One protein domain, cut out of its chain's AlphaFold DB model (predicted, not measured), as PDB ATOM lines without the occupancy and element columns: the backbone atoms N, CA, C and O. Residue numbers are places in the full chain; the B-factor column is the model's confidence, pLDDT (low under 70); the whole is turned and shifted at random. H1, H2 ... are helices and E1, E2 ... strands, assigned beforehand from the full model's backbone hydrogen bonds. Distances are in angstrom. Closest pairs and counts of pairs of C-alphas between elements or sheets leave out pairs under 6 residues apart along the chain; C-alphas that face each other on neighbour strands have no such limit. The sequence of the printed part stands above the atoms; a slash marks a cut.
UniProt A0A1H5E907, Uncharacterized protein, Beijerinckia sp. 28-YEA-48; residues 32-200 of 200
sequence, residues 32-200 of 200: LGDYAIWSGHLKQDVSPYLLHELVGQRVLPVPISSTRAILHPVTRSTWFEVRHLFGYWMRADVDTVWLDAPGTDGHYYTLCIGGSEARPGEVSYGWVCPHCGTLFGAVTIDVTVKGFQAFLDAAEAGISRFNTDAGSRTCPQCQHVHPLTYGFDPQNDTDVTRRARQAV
ATOM      1  N   LEU A  32      65.869 -96.191 -40.474       76.31
ATOM      2  CA  LEU A  32      65.786 -96.040 -39.022       76.31
ATOM      3  C   LEU A  32      66.712 -97.046 -38.344       76.31
ATOM      4  O   LEU A  32      66.371 -98.219 -38.206       76.31
ATOM      5  N   GLY A  33      67.892 -96.587 -37.925       75.38
ATOM      6  CA  GLY A  33      68.957 -97.500 -37.499       75.38
ATOM      7  C   GLY A  33      69.284 -98.490 -38.622       75.38
ATOM      8  O   GLY A  33      69.474 -98.074 -39.763       75.38
ATOM      9  N   ASP A  34      69.264 -99.785 -38.306       78.19
ATOM     10  CA  ASP A  34      69.473-100.885 -39.260       78.19
ATOM     11  C   ASP A  34      68.187-101.334 -39.983       78.19
ATOM     12  O   ASP A  34      68.141-102.425 -40.547       78.19
ATOM     13  N   TYR A  35      67.108-100.546 -39.943       84.88
ATOM     14  CA  TYR A  35      65.860-100.878 -40.630       84.88
ATOM     15  C   TYR A  35      65.600 -99.961 -41.821       84.88
ATOM     16  O   TYR A  35      65.569 -98.737 -41.690       84.88
ATOM     17  N   ALA A  36      65.283-100.564 -42.964       89.38
ATOM     18  CA  ALA A  36      64.477 -99.930 -43.994       89.38
ATOM     19  C   ALA A  36      63.016-100.327 -43.757       89.38
ATOM     20  O   ALA A  36      62.677-101.514 -43.789       89.38
ATOM     21  N   ILE A  37      62.152 -99.347 -43.489       90.25
ATOM     22  CA  ILE A  37      60.737 -99.597 -43.193       90.25
ATOM     23  C   ILE A  37      59.895 -98.896 -44.236       90.25
ATOM     24  O   ILE A  37      59.962 -97.681 -44.361       90.25
ATOM     25  N   TRP A  38      59.047 -99.635 -44.933       91.25
ATOM     26  CA  TRP A  38      57.965 -99.071 -45.719       91.25
ATOM     27  C   TRP A  38      56.641 -99.229 -44.988       91.25
ATOM     28  O   TRP A  38      56.416-100.187 -44.250       91.25
ATOM     29  N   SER A  39      55.757 -98.257 -45.163       89.81
ATOM     30  CA  SER A  39      54.422 -98.279 -44.584       89.81
ATOM     31  C   SER A  39      53.432 -97.624 -45.529       89.81
ATOM     32  O   SER A  39      53.741 -96.577 -46.104       89.81
ATOM     33  N   GLY A  40      52.253 -98.218 -45.662       87.38
ATOM     34  CA  GLY A  40      51.188 -97.714 -46.517       87.38
ATOM     35  C   GLY A  40      49.801 -98.046 -45.983       87.38
ATOM     36  O   GLY A  40      49.624 -98.923 -45.139       87.38
ATOM     37  N   HIS A  41      48.814 -97.328 -46.507       87.75
ATOM     38  CA  HIS A  41      47.393 -97.530 -46.248       87.75
ATOM     39  C   HIS A  41      46.649 -97.539 -47.580       87.75
ATOM     40  O   HIS A  41      46.939 -96.730 -48.464       87.75
ATOM     41  N   LEU A  42      45.702 -98.463 -47.722       86.75
ATOM     42  CA  LEU A  42      44.777 -98.515 -48.848       86.75
ATOM     43  C   LEU A  42      43.347 -98.450 -48.332       86.75
ATOM     44  O   LEU A  42      43.003 -99.139 -47.376       86.75
ATOM     45  N   LYS A  43      42.499 -97.661 -48.995       85.06
ATOM     46  CA  LYS A  43      41.052 -97.644 -48.745       85.06
ATOM     47  C   LYS A  43      40.414 -98.974 -49.168       85.06
ATOM     48  O   LYS A  43      40.987 -99.714 -49.962       85.06
ATOM     49  N   GLN A  44      39.220 -99.262 -48.647       76.44
ATOM     50  CA  GLN A  44      38.515-100.542 -48.845       76.44
ATOM     51  C   GLN A  44      38.206-100.899 -50.312       76.44
ATOM     52  O   GLN A  44      37.989-102.066 -50.615       76.44
ATOM     53  N   ASP A  45      38.165 -99.919 -51.213       78.81
ATOM     54  CA  ASP A  45      37.798-100.070 -52.624       78.81
ATOM     55  C   ASP A  45      39.000-100.201 -53.576       78.81
ATOM     56  O   ASP A  45      38.822-100.307 -54.790       78.81
ATOM     57  N   VAL A  46      40.224-100.209 -53.042       81.94
ATOM     58  CA  VAL A  46      41.461-100.325 -53.824       81.94
ATOM     59  C   VAL A  46      41.996-101.755 -53.753       81.94
ATOM     60  O   VAL A  46      41.951-102.384 -52.697       81.94
ATOM     61  N   SER A  47      42.540-102.266 -54.865       84.62
ATOM     62  CA  SER A  47      43.208-103.574 -54.894       84.62
ATOM     63  C   SER A  47      44.276-103.669 -53.795       84.62
ATOM     64  O   SER A  47      45.133-102.783 -53.726       84.62
ATOM     65  N   PRO A  48      44.245-104.708 -52.940       88.75
ATOM     66  CA  PRO A  48      45.158-104.836 -51.807       88.75
ATOM     67  C   PRO A  48      46.592-105.102 -52.267       88.75
ATOM     68  O   PRO A  48      46.806-105.643 -53.347       88.75
ATOM     69  N   TYR A  49      47.580-104.795 -51.427       92.75
ATOM     70  CA  TYR A  49      48.950-105.240 -51.677       92.75
ATOM     71  C   TYR A  49      49.069-106.738 -51.393       92.75
ATOM     72  O   TYR A  49      48.696-107.200 -50.316       92.75
ATOM     73  N   LEU A  50      49.601-107.497 -52.353       94.00
ATOM     74  CA  LEU A  50      49.691-108.955 -52.254       94.00
ATOM     75  C   LEU A  50      51.152-109.389 -52.213       94.00
ATOM     76  O   LEU A  50      51.872-109.263 -53.208       94.00
ATOM     77  N   LEU A  51      51.578-109.917 -51.069       97.31
ATOM     78  CA  LEU A  51      52.895-110.520 -50.924       97.31
ATOM     79  C   LEU A  51      52.915-111.891 -51.609       97.31
ATOM     80  O   LEU A  51      52.071-112.747 -51.334       97.31
ATOM     81  N   HIS A  52      53.908-112.111 -52.464       97.50
ATOM     82  CA  HIS A  52      54.202-113.418 -53.034       97.50
ATOM     83  C   HIS A  52      55.659-113.790 -52.802       97.50
ATOM     84  O   HIS A  52      56.535-112.934 -52.841       97.50
ATOM     85  N   GLU A  53      55.916-115.083 -52.647       97.88
ATOM     86  CA  GLU A  53      57.253-115.653 -52.527       97.88
ATOM     87  C   GLU A  53      57.548-116.606 -53.683       97.88
ATOM     88  O   GLU A  53      56.668-117.316 -54.176       97.88
ATOM     89  N   LEU A  54      58.809-116.650 -54.105       97.25
ATOM     90  CA  LEU A  54      59.288-117.593 -55.100       97.25
ATOM     91  C   LEU A  54      59.914-118.786 -54.380       97.25
ATOM     92  O   LEU A  54      61.004-118.689 -53.814       97.25
ATOM     93  N   VAL A  55      59.245-119.935 -54.457       94.88
ATOM     94  CA  VAL A  55      59.727-121.205 -53.910       94.88
ATOM     95  C   VAL A  55      60.017-122.155 -55.069       94.88
ATOM     96  O   VAL A  55      59.116-122.677 -55.733       94.88
ATOM     97  N   GLY A  56      61.304-122.355 -55.355       91.38
ATOM     98  CA  GLY A  56      61.744-123.033 -56.575       91.38
ATOM     99  C   GLY A  56      61.377-122.211 -57.814       91.38
ATOM    100  O   GLY A  56      61.861-121.100 -57.978       91.38
ATOM    101  N   GLN A  57      60.516-122.755 -58.677       92.06
ATOM    102  CA  GLN A  57      59.954-122.056 -59.848       92.06
ATOM    103  C   GLN A  57      58.460-121.735 -59.671       92.06
ATOM    104  O   GLN A  57      57.729-121.563 -60.645       92.06
ATOM    105  N   ARG A  58      57.961-121.719 -58.429       93.88
ATOM    106  CA  ARG A  58      56.551-121.447 -58.132       93.88
ATOM    107  C   ARG A  58      56.411-120.152 -57.358       93.88
ATOM    108  O   ARG A  58      57.109-119.943 -56.373       93.88
ATOM    109  N   VAL A  59      55.467-119.332 -57.798       94.88
ATOM    110  CA  VAL A  59      55.026-118.127 -57.097       94.88
ATOM    111  C   VAL A  59      53.911-118.527 -56.139       94.88
ATOM    112  O   VAL A  59      52.879-119.042 -56.573       94.88
ATOM    113  N   LEU A  60      54.134-118.336 -54.842       95.12
ATOM    114  CA  LEU A  60      53.185-118.663 -53.785       95.12
ATOM    115  C   LEU A  60      52.673-117.367 -53.144       95.12
ATOM    116  O   LEU A  60      53.488-116.602 -52.629       95.12
ATOM    117  N   PRO A  61      51.358-117.094 -53.166       95.38
ATOM    118  CA  PRO A  61      50.798-115.950 -52.458       95.38
ATOM    119  C   PRO A  61      50.797-116.207 -50.950       95.38
ATOM    120  O   PRO A  61      50.441-117.298 -50.494       95.38
ATOM    121  N   VAL A  62      51.130-115.181 -50.175       94.38
ATOM    122  CA  VAL A  62      50.884-115.170 -48.733       94.38
ATOM    123  C   VAL A  62      49.395-114.874 -48.503       94.38
ATOM    124  O   VAL A  62      48.855-113.964 -49.135       94.38
ATOM    125  N   PRO A  63      48.693-115.640 -47.645       90.25
ATOM    126  CA  PRO A  63      47.271-115.423 -47.400       90.25
ATOM    127  C   PRO A  63      46.975-114.021 -46.860       90.25
ATOM    128  O   PRO A  63      47.635-113.557 -45.934       90.25
ATOM    129  N   ILE A  64      45.918-113.401 -47.384       86.94
ATOM    130  CA  ILE A  64      45.344-112.160 -46.851       86.94
ATOM    131  C   ILE A  64      44.177-112.468 -45.910       86.94
ATOM    132  O   ILE A  64      43.505-113.497 -46.041       86.94
ATOM    133  N   SER A  65      43.895-111.567 -44.967       85.81
ATOM    134  CA  SER A  65      42.731-111.677 -44.086       85.81
ATOM    135  C   SER A  65      42.017-110.340 -43.930       85.81
ATOM    136  O   SER A  65      42.622-109.329 -43.601       85.81
ATOM    137  N   SER A  66      40.693-110.351 -44.095       84.25
ATOM    138  CA  SER A  66      39.841-109.179 -43.857       84.25
ATOM    139  C   SER A  66      39.490-108.963 -42.382       84.25
ATOM    140  O   SER A  66      38.853-107.974 -42.038       84.25
ATOM    141  N   THR A  67      39.859-109.897 -41.498       87.19
ATOM    142  CA  THR A  67      39.444-109.880 -40.081       87.19
ATOM    143  C   THR A  67      40.597-110.015 -39.099       87.19
ATOM    144  O   THR A  67      40.395-109.847 -37.897       87.19
ATOM    145  N   ARG A  68      41.803-110.346 -39.569       91.94
ATOM    146  CA  ARG A  68      42.973-110.572 -38.719       91.94
ATOM    147  C   ARG A  68      44.193-109.910 -39.326       91.94
ATOM    148  O   ARG A  68      44.351-109.916 -40.539       91.94
ATOM    149  N   ALA A  69      45.067-109.406 -38.466       93.12
ATOM    150  CA  ALA A  69      46.396-109.012 -38.895       93.12
ATOM    151  C   ALA A  69      47.223-110.257 -39.248       93.12
ATOM    152  O   ALA A  69      47.200-111.257 -38.525       93.12
ATOM    153  N   ILE A  70      47.954-110.171 -40.350       94.62
ATOM    154  CA  ILE A  70      48.907-111.161 -40.830       94.62
ATOM    155  C   ILE A  70      50.298-110.570 -40.658       94.62
ATOM    156  O   ILE A  70      50.648-109.591 -41.309       94.62
ATOM    157  N   LEU A  71      51.085-111.178 -39.774       95.81
ATOM    158  CA  LEU A  71      52.513-110.921 -39.653       95.81
ATOM    159  C   LEU A  71      53.249-112.098 -40.288       95.81
ATOM    160  O   LEU A  71      53.209-113.210 -39.758       95.81
ATOM    161  N   HIS A  72      53.888-111.860 -41.426       97.25
ATOM    162  CA  HIS A  72      54.521-112.897 -42.228       97.25
ATOM    163  C   HIS A  72      56.017-112.612 -42.410       97.25
ATOM    164  O   HIS A  72      56.374-111.593 -43.009       97.25
ATOM    165  N   PRO A  73      56.906-113.483 -41.905       96.88
ATOM    166  CA  PRO A  73      58.327-113.387 -42.190       96.88
ATOM    167  C   PRO A  73      58.636-114.002 -43.559       96.88
ATOM    168  O   PRO A  73      58.404-115.188 -43.786       96.88
ATOM    169  N   VAL A  74      59.237-113.213 -44.440       97.56
ATOM    170  CA  VAL A  74      59.950-113.710 -45.614       97.56
ATOM    171  C   VAL A  74      61.367-114.049 -45.172       97.56
ATOM    172  O   VAL A  74      62.126-113.174 -44.747       97.56
ATOM    173  N   THR A  75      61.727-115.326 -45.246       95.94
ATOM    174  CA  THR A  75      63.045-115.789 -44.799       95.94
ATOM    175  C   THR A  75      64.163-115.199 -45.652       95.94
ATOM    176  O   THR A  75      64.006-115.020 -46.864       95.94
ATOM    177  N   ARG A  76      65.329-114.963 -45.044       95.12
ATOM    178  CA  ARG A  76      66.530-114.489 -45.738       95.12
ATOM    179  C   ARG A  76      66.781-115.266 -47.030       95.12
ATOM    180  O   ARG A  76      66.617-116.484 -47.091       95.12
ATOM    181  N   SER A  77      67.264-114.565 -48.048       94.62
ATOM    182  CA  SER A  77      67.546-115.112 -49.381       94.62
ATOM    183  C   SER A  77      66.338-115.647 -50.167       94.62
ATOM    184  O   SER A  77      66.537-116.107 -51.294       94.62
ATOM    185  N   THR A  78      65.109-115.532 -49.656       97.50
ATOM    186  CA  THR A  78      63.891-115.788 -50.435       97.50
ATOM    187  C   THR A  78      63.568-114.584 -51.312       97.50
ATOM    188  O   THR A  78      63.621-113.438 -50.866       97.50
ATOM    189  N   TRP A  79      63.255-114.845 -52.582       98.19
ATOM    190  CA  TRP A  79      62.747-113.821 -53.488       98.19
ATOM    191  C   TRP A  79      61.264-113.583 -53.212       98.19
ATOM    192  O   TRP A  79      60.495-114.543 -53.155       98.19
ATOM    193  N   PHE A  80      60.860-112.322 -53.098       98.12
ATOM    194  CA  PHE A  80      59.466-111.932 -52.902       98.12
ATOM    195  C   PHE A  80      59.072-110.726 -53.759       98.12
ATOM    196  O   PHE A  80      59.909-109.884 -54.075       98.12
ATOM    197  N   GLU A  81      57.797-110.620 -54.117       96.69
ATOM    198  CA  GLU A  81      57.196-109.401 -54.673       96.69
ATOM    199  C   GLU A  81      56.060-108.931 -53.766       96.69
ATOM    200  O   GLU A  81      55.370-109.745 -53.151       96.69
ATOM    201  N   VAL A  82      55.824-107.622 -53.720       96.06
ATOM    202  CA  VAL A  82      54.584-107.067 -53.169       96.06
ATOM    203  C   VAL A  82      53.817-106.446 -54.326       96.06
ATOM    204  O   VAL A  82      54.077-105.314 -54.746       96.06
ATOM    205  N   ARG A  83      52.874-107.213 -54.875       93.31
ATOM    206  CA  ARG A  83      52.074-106.799 -56.029       93.31
ATOM    207  C   ARG A  83      51.308-105.520 -55.717       93.31
ATOM    208  O   ARG A  83      50.845-105.336 -54.594       93.31
ATOM    209  N   HIS A  84      51.191-104.653 -56.720       91.44
ATOM    210  CA  HIS A  84      50.696-103.274 -56.662       91.44
ATOM    211  C   HIS A  84      51.620-102.281 -55.946       91.44
ATOM    212  O   HIS A  84      51.486-101.075 -56.183       91.44
ATOM    213  N   LEU A  85      52.589-102.736 -55.141       92.81
ATOM    214  CA  LEU A  85      53.570-101.858 -54.497       92.81
ATOM    215  C   LEU A  85      54.788-101.615 -55.391       92.81
ATOM    216  O   LEU A  85      55.151-100.465 -55.624       92.81
ATOM    217  N   PHE A  86      55.372-102.675 -55.940       93.38
ATOM    218  CA  PHE A  86      56.437-102.618 -56.944       93.38
ATOM    219  C   PHE A  86      56.329-103.834 -57.871       93.38
ATOM    220  O   PHE A  86      55.853-104.890 -57.464       93.38
ATOM    221  N   GLY A  87      56.732-103.685 -59.133       93.69
ATOM    222  CA  GLY A  87      56.545-104.715 -60.165       93.69
ATOM    223  C   GLY A  87      57.759-105.626 -60.389       93.69
ATOM    224  O   GLY A  87      57.883-106.229 -61.458       93.69
ATOM    225  N   TYR A  88      58.703-105.643 -59.456       95.62
ATOM    226  CA  TYR A  88      59.900-106.482 -59.490       95.62
ATOM    227  C   TYR A  88      59.943-107.387 -58.259       95.62
ATOM    228  O   TYR A  88      59.134-107.269 -57.345       95.62
ATOM    229  N   TRP A  89      60.896-108.303 -58.241       97.75
ATOM    230  CA  TRP A  89      61.145-109.200 -57.123       97.75
ATOM    231  C   TRP A  89      62.328-108.682 -56.322       97.75
ATOM    232  O   TRP A  89      63.287-108.184 -56.907       97.75
ATOM    233  N   MET A  90      62.268-108.799 -55.002       97.62
ATOM    234  CA  MET A  90      63.303-108.406 -54.053       97.62
ATOM    235  C   MET A  90      63.837-109.615 -53.300       97.62
ATOM    236  O   MET A  90      63.115-110.579 -53.064       97.62
ATOM    237  N   ARG A  91      65.101-109.548 -52.890       97.81
ATOM    238  CA  ARG A  91      65.729-110.521 -51.995       97.81
ATOM    239  C   ARG A  91      66.711-109.798 -51.088       97.81
ATOM    240  O   ARG A  91      67.522-109.023 -51.582       97.81
ATOM    241  N   ALA A  92      66.681-110.088 -49.795       96.50
ATOM    242  CA  ALA A  92      67.639-109.556 -48.829       96.50
ATOM    243  C   ALA A  92      68.422-110.689 -48.153       96.50
ATOM    244  O   ALA A  92      67.962-111.833 -48.096       96.50
ATOM    245  N   ASP A  93      69.604-110.378 -47.626       95.12
ATOM    246  CA  ASP A  93      70.415-111.303 -46.821       95.12
ATOM    247  C   ASP A  93      69.966-111.404 -45.347       95.12
ATOM    248  O   ASP A  93      70.593-112.092 -44.540       95.12
ATOM    249  N   VAL A  94      68.838-110.773 -45.022       94.69
ATOM    250  CA  VAL A  94      68.140-110.800 -43.732       94.69
ATOM    251  C   VAL A  94      66.699-111.250 -43.912       94.69
ATOM    252  O   VAL A  94      66.145-111.164 -45.011       94.69
ATOM    253  N   ASP A  95      66.085-111.689 -42.818       95.44
ATOM    254  CA  ASP A  95      64.641-111.878 -42.788       95.44
ATOM    255  C   ASP A  95      63.946-110.527 -42.993       95.44
ATOM    256  O   ASP A  95      64.394-109.478 -42.523       95.44
ATOM    257  N   THR A  96      62.853-110.557 -43.741       95.81
ATOM    258  CA  THR A  96      62.010-109.398 -44.019       95.81
ATOM    259  C   THR A  96      60.639-109.660 -43.428       95.81
ATOM    260  O   THR A  96      60.105-110.754 -43.561       95.81
ATOM    261  N   VAL A  97      60.055-108.673 -42.761       96.06
ATOM    262  CA  VAL A  97      58.759-108.829 -42.100       96.06
ATOM    263  C   VAL A  97      57.710-108.040 -42.859       96.06
ATOM    264  O   VAL A  97      57.843-106.830 -43.037       96.06
ATOM    265  N   TRP A  98      56.656-108.732 -43.279       96.69
ATOM    266  CA  TRP A  98      55.453-108.141 -43.842       96.69
ATOM    267  C   TRP A  98      54.331-108.152 -42.810       96.69
ATOM    268  O   TRP A  98      54.046-109.180 -42.198       96.69
ATOM    269  N   LEU A  99      53.686-107.009 -42.633       95.00
ATOM    270  CA  LEU A  99      52.462-106.860 -41.864       95.00
ATOM    271  C   LEU A  99      51.356-106.408 -42.814       95.00
ATOM    272  O   LEU A  99      51.504-105.379 -43.464       95.00
ATOM    273  N   ASP A 100      50.252-107.144 -42.836       93.69
ATOM    274  CA  ASP A 100      48.965-106.732 -43.403       93.69
ATOM    275  C   ASP A 100      47.948-106.723 -42.264       93.69
ATOM    276  O   ASP A 100      47.743-107.740 -41.603       93.69
ATOM    277  N   ALA A 101      47.351-105.572 -41.978       92.50
ATOM    278  CA  ALA A 101      46.395-105.412 -40.897       92.50
ATOM    279  C   ALA A 101      45.110-104.739 -41.402       92.50
ATOM    280  O   ALA A 101      45.164-103.588 -41.850       92.50
ATOM    281  N   PRO A 102      43.940-105.396 -41.286       89.81
ATOM    282  CA  PRO A 102      42.672-104.749 -41.576       89.81
ATOM    283  C   PRO A 102      42.387-103.655 -40.540       89.81
ATOM    284  O   PRO A 102      42.649-103.812 -39.345       89.81
ATOM    285  N   GLY A 103      41.828-102.547 -41.009       85.62
ATOM    286  CA  GLY A 103      41.445-101.375 -40.235       85.62
ATOM    287  C   GLY A 103      40.021-100.922 -40.538       85.62
ATOM    288  O   GLY A 103      39.380-101.393 -41.477       85.62
ATOM    289  N   THR A 104      39.516 -99.975 -39.747       82.25
ATOM    290  CA  THR A 104      38.173 -99.400 -39.944       82.25
ATOM    291  C   THR A 104      38.045 -98.687 -41.287       82.25
ATOM    292  O   THR A 104      37.034 -98.837 -41.965       82.25
ATOM    293  N   ASP A 105      39.099 -97.978 -41.696       81.00
ATOM    294  CA  ASP A 105      39.107 -97.109 -42.877       81.00
ATOM    295  C   ASP A 105      39.930 -97.683 -44.042       81.00
ATOM    296  O   ASP A 105      40.323 -96.958 -44.961       81.00
ATOM    297  N   GLY A 106      40.241 -98.981 -44.009       85.00
ATOM    298  CA  GLY A 106      41.045 -99.637 -45.038       85.00
ATOM    299  C   GLY A 106      41.992-100.700 -44.497       85.00
ATOM    300  O   GLY A 106      41.790-101.219 -43.409       85.00
ATOM    301  N   HIS A 107      43.030-101.019 -45.262       88.88
ATOM    302  CA  HIS A 107      44.101-101.932 -44.868       88.88
ATOM    303  C   HIS A 107      45.402-101.168 -44.640       88.88
ATOM    304  O   HIS A 107      45.746-100.270 -45.413       88.88
ATOM    305  N   TYR A 108      46.128-101.551 -43.595       91.12
ATOM    306  CA  TYR A 108      47.442-101.020 -43.258       91.12
ATOM    307  C   TYR A 108      48.508-102.058 -43.558       91.12
ATOM    308  O   TYR A 108      48.355-103.230 -43.223       91.12
ATOM    309  N   TYR A 109      49.611-101.602 -44.139       92.62
ATOM    310  CA  TYR A 109      50.689-102.472 -44.565       92.62
ATOM    311  C   TYR A 109      52.033-101.948 -44.093       92.62
ATOM    312  O   TYR A 109      52.306-100.752 -44.219       92.62
ATOM    313  N   THR A 110      52.896-102.837 -43.616       93.38
ATOM    314  CA  THR A 110      54.279-102.508 -43.262       93.38
ATOM    315  C   THR A 110      55.219-103.559 -43.828       93.38
ATOM    316  O   THR A 110      54.967-104.753 -43.710       93.38
ATOM    317  N   LEU A 111      56.324-103.109 -44.419       94.38
ATOM    318  CA  LEU A 111      57.421-103.963 -44.858       94.38
ATOM    319  C   LEU A 111      58.693-103.512 -44.144       94.38
ATOM    320  O   LEU A 111      59.135-102.383 -44.338       94.38
ATOM    321  N   CYS A 112      59.271-104.381 -43.325       93.94
ATOM    322  CA  CYS A 112      60.497-104.111 -42.581       93.94
ATOM    323  C   CYS A 112      61.622-105.002 -43.100       93.94
ATOM    324  O   CYS A 112      61.500-106.225 -43.062       93.94
ATOM    325  N   ILE A 113      62.725-104.396 -43.531       93.38
ATOM    326  CA  ILE A 113      63.930-105.094 -43.986       93.38
ATOM    327  C   ILE A 113      65.088-104.651 -43.093       93.38
ATOM    328  O   ILE A 113      65.373-103.456 -43.015       93.38
ATOM    329  N   GLY A 114      65.756-105.602 -42.440       88.62
ATOM    330  CA  GLY A 114      66.895-105.333 -41.557       88.62
ATOM    331  C   GLY A 114      66.623-105.668 -40.099       88.62
ATOM    332  O   GLY A 114      65.868-106.592 -39.798       88.62
ATOM    333  N   GLY A 115      67.276-104.939 -39.195       75.31
ATOM    334  CA  GLY A 115      67.118-105.122 -37.749       75.31
ATOM    335  C   GLY A 115      68.174-105.966 -37.051       75.31
ATOM    336  O   GLY A 115      68.057-106.227 -35.856       75.31
ATOM    337  N   SER A 116      69.209-106.373 -37.781       75.81
ATOM    338  CA  SER A 116      70.462-106.854 -37.199       75.81
ATOM    339  C   SER A 116      71.541-105.806 -37.443       75.81
ATOM    340  O   SER A 116      71.523-105.159 -38.487       75.81
ATOM    341  N   GLU A 117      72.472-105.656 -36.502       78.38
ATOM    342  CA  GLU A 117      73.548-104.663 -36.589       78.38
ATOM    343  C   GLU A 117      74.281-104.753 -37.935       78.38
ATOM    344  O   GLU A 117      74.738-105.833 -38.331       78.38
ATOM    345  N   ALA A 118      74.367-103.620 -38.643       76.38
ATOM    346  CA  ALA A 118      75.000-103.503 -39.956       76.38
ATOM    347  C   ALA A 118      74.394-104.417 -41.043       76.38
ATOM    348  O   ALA A 118      75.095-104.852 -41.963       76.38
ATOM    349  N   ARG A 119      73.091-104.726 -40.955       85.44
ATOM    350  CA  ARG A 119      72.356-105.517 -41.953       85.44
ATOM    351  C   ARG A 119      71.021-104.858 -42.346       85.44
ATOM    352  O   ARG A 119      70.398-104.240 -41.491       85.44
ATOM    353  N   PRO A 120      70.509-105.039 -43.581       89.38
ATOM    354  CA  PRO A 120      71.009-105.914 -44.650       89.38
ATOM    355  C   PRO A 120      72.402-105.528 -45.145       89.38
ATOM    356  O   PRO A 120      72.763-104.357 -45.124       89.38
ATOM    357  N   GLY A 121      73.193-106.522 -45.547       90.62
ATOM    358  CA  GLY A 121      74.464-106.290 -46.234       90.62
ATOM    359  C   GLY A 121      74.262-106.121 -47.729       90.62
ATOM    360  O   GLY A 121      74.780-105.194 -48.347       90.62
ATOM    361  N   GLU A 122      73.425-106.989 -48.289       94.75
ATOM    362  CA  GLU A 122      73.099-107.010 -49.705       94.75
ATOM    363  C   GLU A 122      71.590-107.092 -49.913       94.75
ATOM    364  O   GLU A 122      70.881-107.866 -49.262       94.75
ATOM    365  N   VAL A 123      71.106-106.321 -50.884       96.56
ATOM    366  CA  VAL A 123      69.730-106.412 -51.374       96.56
ATOM    367  C   VAL A 123      69.772-106.566 -52.887       96.56
ATOM    368  O   VAL A 123      70.462-105.826 -53.590       96.56
ATOM    369  N   SER A 124      69.044-107.553 -53.394       98.12
ATOM    370  CA  SER A 124      68.899-107.813 -54.818       98.12
ATOM    371  C   SER A 124      67.502-107.436 -55.302       98.12
ATOM    372  O   SER A 124      66.523-107.617 -54.577       98.12
ATOM    373  N   TYR A 125      67.405-106.986 -56.551       98.00
ATOM    374  CA  TYR A 125      66.150-106.942 -57.302       98.00
ATOM    375  C   TYR A 125      66.263-107.766 -58.593       98.00
ATOM    376  O   TYR A 125      67.372-108.012 -59.062       98.00
ATOM    377  N   GLY A 126      65.142-108.195 -59.171       97.25
ATOM    378  CA  GLY A 126      65.085-108.922 -60.445       97.25
ATOM    379  C   GLY A 126      63.648-109.149 -60.918       97.25
ATOM    380  O   GLY A 126      62.716-108.591 -60.345       97.25
ATOM    381  N   TRP A 127      63.449-109.981 -61.943       96.94
ATOM    382  CA  TRP A 127      62.119-110.295 -62.479       96.94
ATOM    383  C   TRP A 127      61.892-111.795 -62.570       96.94
ATOM    384  O   TRP A 127      62.790-112.548 -62.936       96.94
ATOM    385  N   VAL A 128      60.677-112.235 -62.261       96.75
ATOM    386  CA  VAL A 128      60.269-113.637 -62.376       96.75
ATOM    387  C   VAL A 128      59.322-113.772 -63.553       96.75
ATOM    388  O   VAL A 128      58.350-113.037 -63.680       96.75
ATOM    389  N   CYS A 129      59.594-114.725 -64.437       95.62
ATOM    390  CA  CYS A 129      58.729-114.991 -65.572       95.62
ATOM    391  C   CYS A 129      57.344-115.457 -65.085       95.62
ATOM    392  O   CYS A 129      57.267-116.512 -64.449       95.62
ATOM    393  N   PRO A 130      56.247-114.773 -65.456       93.31
ATOM    394  CA  PRO A 130      54.904-115.153 -65.012       93.31
ATOM    395  C   PRO A 130      54.432-116.485 -65.611       93.31
ATOM    396  O   PRO A 130      53.464-117.067 -65.136       93.31
ATOM    397  N   HIS A 131      55.103-116.980 -66.657       94.81
ATOM    398  CA  HIS A 131      54.733-118.224 -67.324       94.81
ATOM    399  C   HIS A 131      55.417-119.464 -66.731       94.81
ATOM    400  O   HIS A 131      54.780-120.502 -66.590       94.81
ATOM    401  N   CYS A 132      56.711-119.380 -66.401       94.81
ATOM    402  CA  CYS A 132      57.496-120.544 -65.967       94.81
ATOM    403  C   CYS A 132      58.241-120.360 -64.636       94.81
ATOM    404  O   CYS A 132      58.995-121.244 -64.245       94.81
ATOM    405  N   GLY A 133      58.095-119.211 -63.966       95.12
ATOM    406  CA  GLY A 133      58.722-118.945 -62.667       95.12
ATOM    407  C   GLY A 133      60.243-118.772 -62.696       95.12
ATOM    408  O   GLY A 133      60.878-118.738 -61.647       95.12
ATOM    409  N   THR A 134      60.852-118.662 -63.879       96.44
ATOM    410  CA  THR A 134      62.294-118.402 -64.005       96.44
ATOM    411  C   THR A 134      62.620-116.981 -63.570       96.44
ATOM    412  O   THR A 134      62.061-116.039 -64.128       96.44
ATOM    413  N   LEU A 135      63.558-116.824 -62.638       95.00
ATOM    414  CA  LEU A 135      64.150-115.533 -62.295       95.00
ATOM    415  C   LEU A 135      65.160-115.103 -63.374       95.00
ATOM    416  O   LEU A 135      66.035-115.883 -63.750       95.00
ATOM    417  N   PHE A 136      65.077-113.862 -63.845       91.25
ATOM    418  CA  PHE A 136      66.016-113.276 -64.799       91.25
ATOM    419  C   PHE A 136      66.238-111.777 -64.533       91.25
ATOM    420  O   PHE A 136      65.416-111.104 -63.910       91.25
ATOM    421  N   GLY A 137      67.399-111.266 -64.959       84.94
ATOM    422  CA  GLY A 137      67.762-109.849 -64.811       84.94
ATOM    423  C   GLY A 137      68.105-109.399 -63.384       84.94
ATOM    424  O   GLY A 137      67.907-108.233 -63.063       84.94
ATOM    425  N   ALA A 138      68.591-110.295 -62.518       94.44
ATOM    426  CA  ALA A 138      68.879-109.948 -61.129       94.44
ATOM    427  C   ALA A 138      70.115-109.040 -60.975       94.44
ATOM    428  O   ALA A 138      71.161-109.282 -61.580       94.44
ATOM    429  N   VAL A 139      70.008-108.033 -60.111       97.12
ATOM    430  CA  VAL A 139      71.084-107.111 -59.730       97.12
ATOM    431  C   VAL A 139      71.176-107.077 -58.210       97.12
ATOM    432  O   VAL A 139      70.158-106.927 -57.542       97.12
ATOM    433  N   THR A 140      72.390-107.189 -57.669       97.81
ATOM    434  CA  THR A 140      72.665-107.101 -56.226       97.81
ATOM    435  C   THR A 140      73.377-105.798 -55.897       97.81
ATOM    436  O   THR A 140      74.321-105.406 -56.585       97.81
ATOM    437  N   ILE A 141      72.928-105.140 -54.832       97.06
ATOM    438  CA  ILE A 141      73.495-103.904 -54.307       97.06
ATOM    439  C   ILE A 141      74.018-104.175 -52.899       97.06
ATOM    440  O   ILE A 141      73.262-104.610 -52.034       97.06
ATOM    441  N   ASP A 142      75.299-103.883 -52.677       95.06
ATOM    442  CA  ASP A 142      75.877-103.774 -51.337       95.06
ATOM    443  C   ASP A 142      75.341-102.499 -50.676       95.06
ATOM    444  O   ASP A 142      75.736-101.376 -51.018       95.06
ATOM    445  N   VAL A 143      74.392-102.684 -49.765       91.75
ATOM    446  CA  VAL A 143      73.713-101.596 -49.061       91.75
ATOM    447  C   VAL A 143      74.456-101.181 -47.789       91.75
ATOM    448  O   VAL A 143      74.187-100.083 -47.306       91.75
ATOM    449  N   THR A 144      75.434-101.958 -47.298       87.62
ATOM    450  CA  THR A 144      76.326-101.487 -46.217       87.62
ATOM    451  C   THR A 144      77.223-100.352 -46.691       87.62
ATOM    452  O   THR A 144      77.450 -99.391 -45.961       87.62
ATOM    453  N   VAL A 145      77.693-100.434 -47.941       87.25
ATOM    454  CA  VAL A 145      78.575 -99.423 -48.534       87.25
ATOM    455  C   VAL A 145      77.779 -98.300 -49.193       87.25
ATOM    456  O   VAL A 145      78.129 -97.129 -49.052       87.25
ATOM    457  N   LYS A 146      76.724 -98.635 -49.946       88.31
ATOM    458  CA  LYS A 146      75.996 -97.656 -50.775       88.31
ATOM    459  C   LYS A 146      74.750 -97.077 -50.105       88.31
ATOM    460  O   LYS A 146      74.210 -96.086 -50.592       88.31
ATOM    461  N   GLY A 147      74.290 -97.684 -49.014       87.81
ATOM    462  CA  GLY A 147      73.018 -97.364 -48.379       87.81
ATOM    463  C   GLY A 147      71.810 -97.939 -49.125       87.81
ATOM    464  O   GLY A 147      71.854 -98.246 -50.317       87.81
ATOM    465  N   PHE A 148      70.687 -98.054 -48.416       89.50
ATOM    466  CA  PHE A 148      69.451 -98.621 -48.968       89.50
ATOM    467  C   PHE A 148      68.796 -97.719 -50.032       89.50
ATOM    468  O   PHE A 148      68.182 -98.220 -50.969       89.50
ATOM    469  N   GLN A 149      68.976 -96.394 -49.962       89.19
ATOM    470  CA  GLN A 149      68.480 -95.488 -51.009       89.19
ATOM    471  C   GLN A 149      69.116 -95.794 -52.373       89.19
ATOM    472  O   GLN A 149      68.420 -95.806 -53.382       89.19
ATOM    473  N   ALA A 150      70.406 -96.145 -52.407       91.94
ATOM    474  CA  ALA A 150      71.066 -96.536 -53.650       91.94
ATOM    475  C   ALA A 150      70.470 -97.816 -54.251       91.94
ATOM    476  O   ALA A 150      70.478 -97.980 -55.471       91.94
ATOM    477  N   PHE A 151      69.935 -98.719 -53.421       94.38
ATOM    478  CA  PHE A 151      69.162 -99.860 -53.905       94.38
ATOM    479  C   PHE A 151      67.849 -99.408 -54.562       94.38
ATOM    480  O   PHE A 151      67.568 -99.838 -55.680       94.38
ATOM    481  N   LEU A 152      67.087 -98.516 -53.918       92.12
ATOM    482  CA  LEU A 152      65.830 -97.991 -54.466       92.12
ATOM    483  C   LEU A 152      66.052 -97.286 -55.814       92.12
ATOM    484  O   LEU A 152      65.361 -97.588 -56.787       92.12
ATOM    485  N   ASP A 153      67.069 -96.427 -55.897       93.19
ATOM    486  CA  ASP A 153      67.430 -95.713 -57.126       93.19
ATOM    487  C   ASP A 153      67.882 -96.686 -58.230       93.19
ATOM    488  O   ASP A 153      67.521 -96.547 -59.404       93.19
ATOM    489  N   ALA A 154      68.660 -97.714 -57.864       95.50
ATOM    490  CA  ALA A 154      69.116 -98.730 -58.804       95.50
ATOM    491  C   ALA A 154      67.965 -99.590 -59.341       95.50
ATOM    492  O   ALA A 154      68.003 -99.953 -60.522       95.50
ATOM    493  N   ALA A 155      66.977 -99.914 -58.504       95.25
ATOM    494  CA  ALA A 155      65.786-100.658 -58.899       95.25
ATOM    495  C   ALA A 155      64.899 -99.831 -59.841       95.25
ATOM    496  O   ALA A 155      64.496-100.337 -60.889       95.25
ATOM    497  N   GLU A 156      64.691 -98.544 -59.549       93.44
ATOM    498  CA  GLU A 156      63.950 -97.619 -60.420       93.44
ATOM    499  C   GLU A 156      64.615 -97.485 -61.801       93.44
ATOM    500  O   GLU A 156      63.984 -97.638 -62.852       93.44
ATOM    501  N   ALA A 157      65.940 -97.310 -61.827       93.88
ATOM    502  CA  ALA A 157      66.693 -97.305 -63.076       93.88
ATOM    503  C   ALA A 157      66.630 -98.668 -63.798       93.88
ATOM    504  O   ALA A 157      66.632 -98.725 -65.031       93.88
ATOM    505  N   GLY A 158      66.577 -99.769 -63.042       94.56
ATOM    506  CA  GLY A 158      66.387-101.129 -63.549       94.56
ATOM    507  C   GLY A 158      65.054-101.307 -64.267       94.56
ATOM    508  O   GLY A 158      65.041-101.807 -65.388       94.56
ATOM    509  N   ILE A 159      63.963-100.822 -63.673       94.38
ATOM    510  CA  ILE A 159      62.618-100.802 -64.264       94.38
ATOM    511  C   ILE A 159      62.611-100.054 -65.593       94.38
ATOM    512  O   ILE A 159      62.103-100.575 -66.585       94.38
ATOM    513  N   SER A 160      63.204 -98.859 -65.633       92.38
ATOM    514  CA  SER A 160      63.267 -98.057 -66.858       92.38
ATOM    515  C   SER A 160      63.979 -98.808 -67.995       92.38
ATOM    516  O   SER A 160      63.455 -98.905 -69.110       92.38
ATOM    517  N   ARG A 161      65.126 -99.440 -67.698       92.75
ATOM    518  CA  ARG A 161      65.855-100.277 -68.668       92.75
ATOM    519  C   ARG A 161      65.043-101.496 -69.104       92.75
ATOM    520  O   ARG A 161      64.903-101.732 -70.301       92.75
ATOM    521  N   PHE A 162      64.481-102.231 -68.145       94.25
ATOM    522  CA  PHE A 162      63.687-103.432 -68.398       94.25
ATOM    523  C   PHE A 162      62.471-103.124 -69.275       94.25
ATOM    524  O   PHE A 162      62.206-103.834 -70.235       94.25
ATOM    525  N   ASN A 163      61.762-102.026 -69.018       94.50
ATOM    526  CA  ASN A 163      60.591-101.638 -69.804       94.50
ATOM    527  C   ASN A 163      60.930-101.186 -71.234       94.50
ATOM    528  O   ASN A 163      60.115-101.390 -72.135       94.50
ATOM    529  N   THR A 164      62.108-100.595 -71.452       92.56
ATOM    530  CA  THR A 164      62.503-100.024 -72.753       92.56
ATOM    531  C   THR A 164      62.972-101.085 -73.755       92.56
ATOM    532  O   THR A 164      62.787-100.911 -74.958       92.56
ATOM    533  N   ASP A 165      63.538-102.199 -73.287       89.19
ATOM    534  CA  ASP A 165      64.080-103.255 -74.147       89.19
ATOM    535  C   ASP A 165      63.279-104.562 -74.029       89.19
ATOM    536  O   ASP A 165      63.254-105.222 -72.991       89.19
ATOM    537  N   ALA A 166      62.638-104.982 -75.124       87.62
ATOM    538  CA  ALA A 166      61.910-106.250 -75.170       87.62
ATOM    539  C   ALA A 166      62.827-107.474 -74.991       87.62
ATOM    540  O   ALA A 166      62.375-108.482 -74.443       87.62
ATOM    541  N   GLY A 167      64.102-107.389 -75.395       90.62
ATOM    542  CA  GLY A 167      65.087-108.450 -75.173       90.62
ATOM    543  C   GLY A 167      65.312-108.691 -73.683       90.62
ATOM    544  O   GLY A 167      65.182-109.819 -73.213       90.62
ATOM    545  N   SER A 168      65.508-107.613 -72.923       91.50
ATOM    546  CA  SER A 168      65.620-107.645 -71.460       91.50
ATOM    547  C   SER A 168      64.384-108.213 -70.752       91.50
ATOM    548  O   SER A 168      64.527-108.758 -69.661       91.50
ATOM    549  N   ARG A 169      63.188-108.137 -71.362       95.12
ATOM    550  CA  ARG A 169      61.932-108.724 -70.838       95.12
ATOM    551  C   ARG A 169      61.668-110.152 -71.293       95.12
ATOM    552  O   ARG A 169      60.727-110.779 -70.805       95.12
ATOM    553  N   THR A 170      62.436-110.660 -72.246       96.19
ATOM    554  CA  THR A 170      62.209-111.991 -72.805       96.19
ATOM    555  C   THR A 170      62.824-113.031 -71.882       96.19
ATOM    556  O   THR A 170      64.030-113.042 -71.642       96.19
ATOM    557  N   CYS A 171      61.986-113.915 -71.345       96.06
ATOM    558  CA  CYS A 171      62.444-114.961 -70.446       96.06
ATOM    559  C   CYS A 171      63.458-115.873 -71.159       96.06
ATOM    560  O   CYS A 171      63.118-116.458 -72.192       96.06
ATOM    561  N   PRO A 172      64.659-116.092 -70.591       94.56
ATOM    562  CA  PRO A 172      65.682-116.915 -71.233       94.56
ATOM    563  C   PRO A 172      65.287-118.397 -71.318       94.56
ATOM    564  O   PRO A 172      65.802-119.111 -72.173       94.56
ATOM    565  N   GLN A 173      64.364-118.863 -70.466       96.25
ATOM    566  CA  GLN A 173      63.936-120.263 -70.422       96.25
ATOM    567  C   GLN A 173      62.775-120.563 -71.382       96.25
ATOM    568  O   GLN A 173      62.845-121.530 -72.133       96.25
ATOM    569  N   CYS A 174      61.700-119.766 -71.363       96.38
ATOM    570  CA  CYS A 174      60.475-120.063 -72.124       96.38
ATOM    571  C   CYS A 174      60.133-119.038 -73.214       96.38
ATOM    572  O   CYS A 174      59.082-119.156 -73.838       96.38
ATOM    573  N   GLN A 175      60.981-118.023 -73.427       96.62
ATOM    574  CA  GLN A 175      60.796-116.953 -74.420       96.62
ATOM    575  C   GLN A 175      59.528-116.100 -74.230       96.62
ATOM    576  O   GLN A 175      59.218-115.243 -75.053       96.62
ATOM    577  N   HIS A 176      58.800-116.284 -73.125       96.31
ATOM    578  CA  HIS A 176      57.687-115.417 -72.774       96.31
ATOM    579  C   HIS A 176      58.196-114.002 -72.490       96.31
ATOM    580  O   HIS A 176      59.122-113.817 -71.694       96.31
ATOM    581  N   VAL A 177      57.570-113.007 -73.116       96.12
ATOM    582  CA  VAL A 177      57.885-111.596 -72.888       96.12
ATOM    583  C   VAL A 177      57.154-111.132 -71.637       96.12
ATOM    584  O   VAL A 177      55.928-111.066 -71.614       96.12
ATOM    585  N   HIS A 178      57.910-110.802 -70.595       95.38
ATOM    586  CA  HIS A 178      57.362-110.292 -69.347       95.38
ATOM    587  C   HIS A 178      56.606-108.971 -69.585       95.38
ATOM    588  O   HIS A 178      57.058-108.131 -70.381       95.38
ATOM    589  N   PRO A 179      55.459-108.759 -68.909       93.88
ATOM    590  CA  PRO A 179      54.736-107.494 -68.976       93.88
ATOM    591  C   PRO A 179      55.597-106.325 -68.481       93.88
ATOM    592  O   PRO A 179      56.670-106.504 -67.904       93.88
ATOM    593  N   LEU A 180      55.139-105.103 -68.726       94.62
ATOM    594  CA  LEU A 180      55.813-103.926 -68.187       94.62
ATOM    595  C   LEU A 180      55.696-103.898 -66.657       94.62
ATOM    596  O   LEU A 180      54.727-104.397 -66.088       94.62
ATOM    597  N   THR A 181      56.702-103.323 -66.008       94.62
ATOM    598  CA  THR A 181      56.839-103.241 -64.548       94.62
ATOM    599  C   THR A 181      56.781-101.784 -64.065       94.62
ATOM    600  O   THR A 181      56.707-100.860 -64.877       94.62
ATOM    601  N   TYR A 182      56.789-101.565 -62.752       95.19
ATOM    602  CA  TYR A 182      56.596-100.270 -62.099       95.19
ATOM    603  C   TYR A 182      57.404-100.170 -60.797       95.19
ATOM    604  O   TYR A 182      57.722-101.183 -60.168       95.19
ATOM    605  N   GLY A 183      57.732 -98.934 -60.418       92.44
ATOM    606  CA  GLY A 183      58.540 -98.588 -59.249       92.44
ATOM    607  C   GLY A 183      57.797 -98.607 -57.922       92.44
ATOM    608  O   GLY A 183      56.619 -98.956 -57.852       92.44
ATOM    609  N   PHE A 184      58.492 -98.194 -56.866       88.31
ATOM    610  CA  PHE A 184      57.910 -98.050 -55.528       88.31
ATOM    611  C   PHE A 184      57.026 -96.813 -55.382       88.31
ATOM    612  O   PHE A 184      56.042 -96.864 -54.651       88.31
ATOM    613  N   ASP A 185      57.400 -95.707 -56.028       86.31
ATOM    614  CA  ASP A 185      56.730 -94.416 -55.882       86.31
ATOM    615  C   ASP A 185      55.723 -94.205 -57.025       86.31
ATOM    616  O   ASP A 185      56.134 -93.951 -58.162       86.31
ATOM    617  N   PRO A 186      54.404 -94.269 -56.759       85.94
ATOM    618  CA  PRO A 186      53.393 -94.062 -57.790       85.94
ATOM    619  C   PRO A 186      53.408 -92.651 -58.394       85.94
ATOM    620  O   PRO A 186      52.831 -92.442 -59.462       85.94
ATOM    621  N   GLN A 187      54.042 -91.668 -57.739       86.25
ATOM    622  CA  GLN A 187      54.196 -90.320 -58.297       86.25
ATOM    623  C   GLN A 187      55.163 -90.297 -59.484       86.25
ATOM    624  O   GLN A 187      55.004 -89.467 -60.378       86.25
ATOM    625  N   ASN A 188      56.104 -91.243 -59.527       86.75
ATOM    626  CA  ASN A 188      57.043 -91.404 -60.635       86.75
ATOM    627  C   ASN A 188      56.462 -92.254 -61.775       86.75
ATOM    628  O   ASN A 188      57.107 -92.418 -62.812       86.75
ATOM    629  N   ASP A 189      55.239 -92.779 -61.624       89.44
ATOM    630  CA  ASP A 189      54.631 -93.586 -62.672       89.44
ATOM    631  C   ASP A 189      54.321 -92.751 -63.924       89.44
ATOM    632  O   ASP A 189      53.617 -91.737 -63.898       89.44
ATOM    633  N   THR A 190      54.764 -93.257 -65.071       90.69
ATOM    634  CA  THR A 190      54.208 -92.876 -66.375       90.69
ATOM    635  C   THR A 190      52.806 -93.467 -66.534       90.69
ATOM    636  O   THR A 190      52.425 -94.388 -65.813       90.69
ATOM    637  N   ASP A 191      52.029 -93.027 -67.526       91.88
ATOM    638  CA  ASP A 191      50.719 -93.642 -67.804       91.88
ATOM    639  C   ASP A 191      50.814 -95.150 -68.064       91.88
ATOM    640  O   ASP A 191      49.913 -95.911 -67.713       91.88
ATOM    641  N   VAL A 192      51.926 -95.585 -68.655       88.75
ATOM    642  CA  VAL A 192      52.188 -96.988 -68.959       88.75
ATOM    643  C   VAL A 192      52.473 -97.785 -67.686       88.75
ATOM    644  O   VAL A 192      51.841 -98.818 -67.468       88.75
ATOM    645  N   THR A 193      53.371 -97.306 -66.819       91.50
ATOM    646  CA  THR A 193      53.695 -98.005 -65.560       91.50
ATOM    647  C   THR A 193      52.544 -97.929 -64.555       91.50
ATOM    648  O   THR A 193      52.287 -98.904 -63.854       91.50
ATOM    649  N   ARG A 194      51.749 -96.849 -64.577       92.00
ATOM    650  CA  ARG A 194      50.511 -96.725 -63.792       92.00
ATOM    651  C   ARG A 194      49.477 -97.777 -64.181       92.00
ATOM    652  O   ARG A 194      48.894 -98.414 -63.309       92.00
ATOM    653  N   ARG A 195      49.260 -97.996 -65.484       90.44
ATOM    654  CA  ARG A 195      48.382 -99.078 -65.963       90.44
ATOM    655  C   ARG A 195      48.946-100.444 -65.600       90.44
ATOM    656  O   ARG A 195      48.188-101.295 -65.155       90.44
ATOM    657  N   ALA A 196      50.258-100.638 -65.742       90.25
ATOM    658  CA  ALA A 196      50.909-101.879 -65.336       90.25
ATOM    659  C   ALA A 196      50.695-102.171 -63.843       90.25
ATOM    660  O   ALA A 196      50.389-103.306 -63.505       90.25
ATOM    661  N   ARG A 197      50.747-101.158 -62.966       90.94
ATOM    662  CA  ARG A 197      50.438-101.289 -61.531       90.94
ATOM    663  C   ARG A 197      49.019-101.780 -61.254       90.94
ATOM    664  O   ARG A 197      48.808-102.524 -60.302       90.94
ATOM    665  N   GLN A 198      48.056-101.361 -62.069       85.31
ATOM    666  CA  GLN A 198      46.637-101.691 -61.903       85.31
ATOM    667  C   GLN A 198      46.224-103.000 -62.590       85.31
ATOM    668  O   GLN A 198      45.198-103.565 -62.230       85.31
ATOM    669  N   ALA A 199      46.981-103.458 -63.591       73.75
ATOM    670  CA  ALA A 199      46.607-104.574 -64.462       73.75
ATOM    671  C   ALA A 199      46.975-105.972 -63.925       73.75
ATOM    672  O   ALA A 199      46.705-106.957 -64.613       73.75
ATOM    673  N   VAL A 200      47.628-106.057 -62.762       58.88
ATOM    674  CA  VAL A 200      48.115-107.320 -62.161       58.88
ATOM    675  C   VAL A 200      47.128-107.892 -61.150       58.88
ATOM    676  O   VAL A 200      46.388-107.086 -60.555       58.88
TER     677      VAL A 200
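Overview. This is residues 32 to 200 of the 200 residues of an uncharacterized protein of Beijerinckia sp. 28-YEA-48 (UniProt A0A1H5E907). A four-strand sheet, E1 E8 E7 E4, forms one leg of a loose V, and the sheet E6 E9 E10 forms the other; they spread apart from the ends near Ile 113 and Ala 92. The small sheet E3 E2 E5 adjoins E6 through E5, H2 covers E9 and E10, and the short H4 is at the open side of the V, near the end of E5. The printed part has 169 residues, with ten named strands, E1 to E10, followed by four named helices, H1 to H4, of mixed class. The three sheets are antiparallel. The whole is compact, with a radius of gyration of the C-alphas of 15.6 A and spans of 44 by 39 by 32 A.

Along the chain. In the largest sheet, E1 is residues 35 to 42, 22.8 A long from C-alpha 35 at (65.860, -100.878, -40.630); E8 is 106 to 114, 26.7 A; E7 is 96 to 103, 22.4 A; E4 is 70 to 74. E3 is residues 58 to 61, E2 50 to 55 and E5 79 to 83. E6 is residues 89 to 92, E9 122 to 128, 19.2 A, and E10 135 to 142, 19.9 A. H1 is residues 143 to 146, H2 148 to 164, 24.8 A, H3 166 to 169, and H4 191 to 198, ending at C-alpha 198 (46.637, -101.691, -61.903).

Arrangement. The sheet E1 E8 E7 E4 is twisted, with C-alphas up to 4.2 A off its best plane. N 38 and O 111 of E1 and E8 are 2.8 A apart, within hydrogen-bond range, as are N 99 and O 110 of the hairpin E7 and E8, 2.8 A, and N 72 and O 98 of E4 and E7, 2.8 A. The closest C-alphas of E4 and E5, Val 74 and Phe 80, are 7.5 A apart. In the second sheet, N 53 and O 60 of the hairpin E2 and E3 are 2.9 A apart, and N 52 and O 81 of E2 and E5 2.9 A. The closest C-alphas of E5 and E6, Glu 81 and Trp 89, are 4.7 A apart. N 91 and O 124 of E6 and E9 are 2.9 A apart, and N 125 and O 139 of the hairpin E9 and E10 2.9 A. H2 is on one face of E6 E9 E10, two layers, helix over sheet, at a height over the sheet of 9.6 A; it runs along the strands, at 21 degrees to E9 on the local plane. H1 and H3 only graze this sheet. H2 and H3 touch only at the corner, Phe 162 and Ser 168 being closest at 5.6 A between C-alphas. H2 and H4 are apart. Every O i to N i+4 pair is within hydrogen-bond range in H2 and H4; H1 and H3 are too short for one.

Size, cuts and confidence. The C-alphas farthest apart, Thr 104 and Gly 167, are 45.2 A apart. The printed part has no cut. The link from H3 to H4, residues 170 to 190, is long. Mean pLDDT of the printed part is 91.5, with residue 200 under 70.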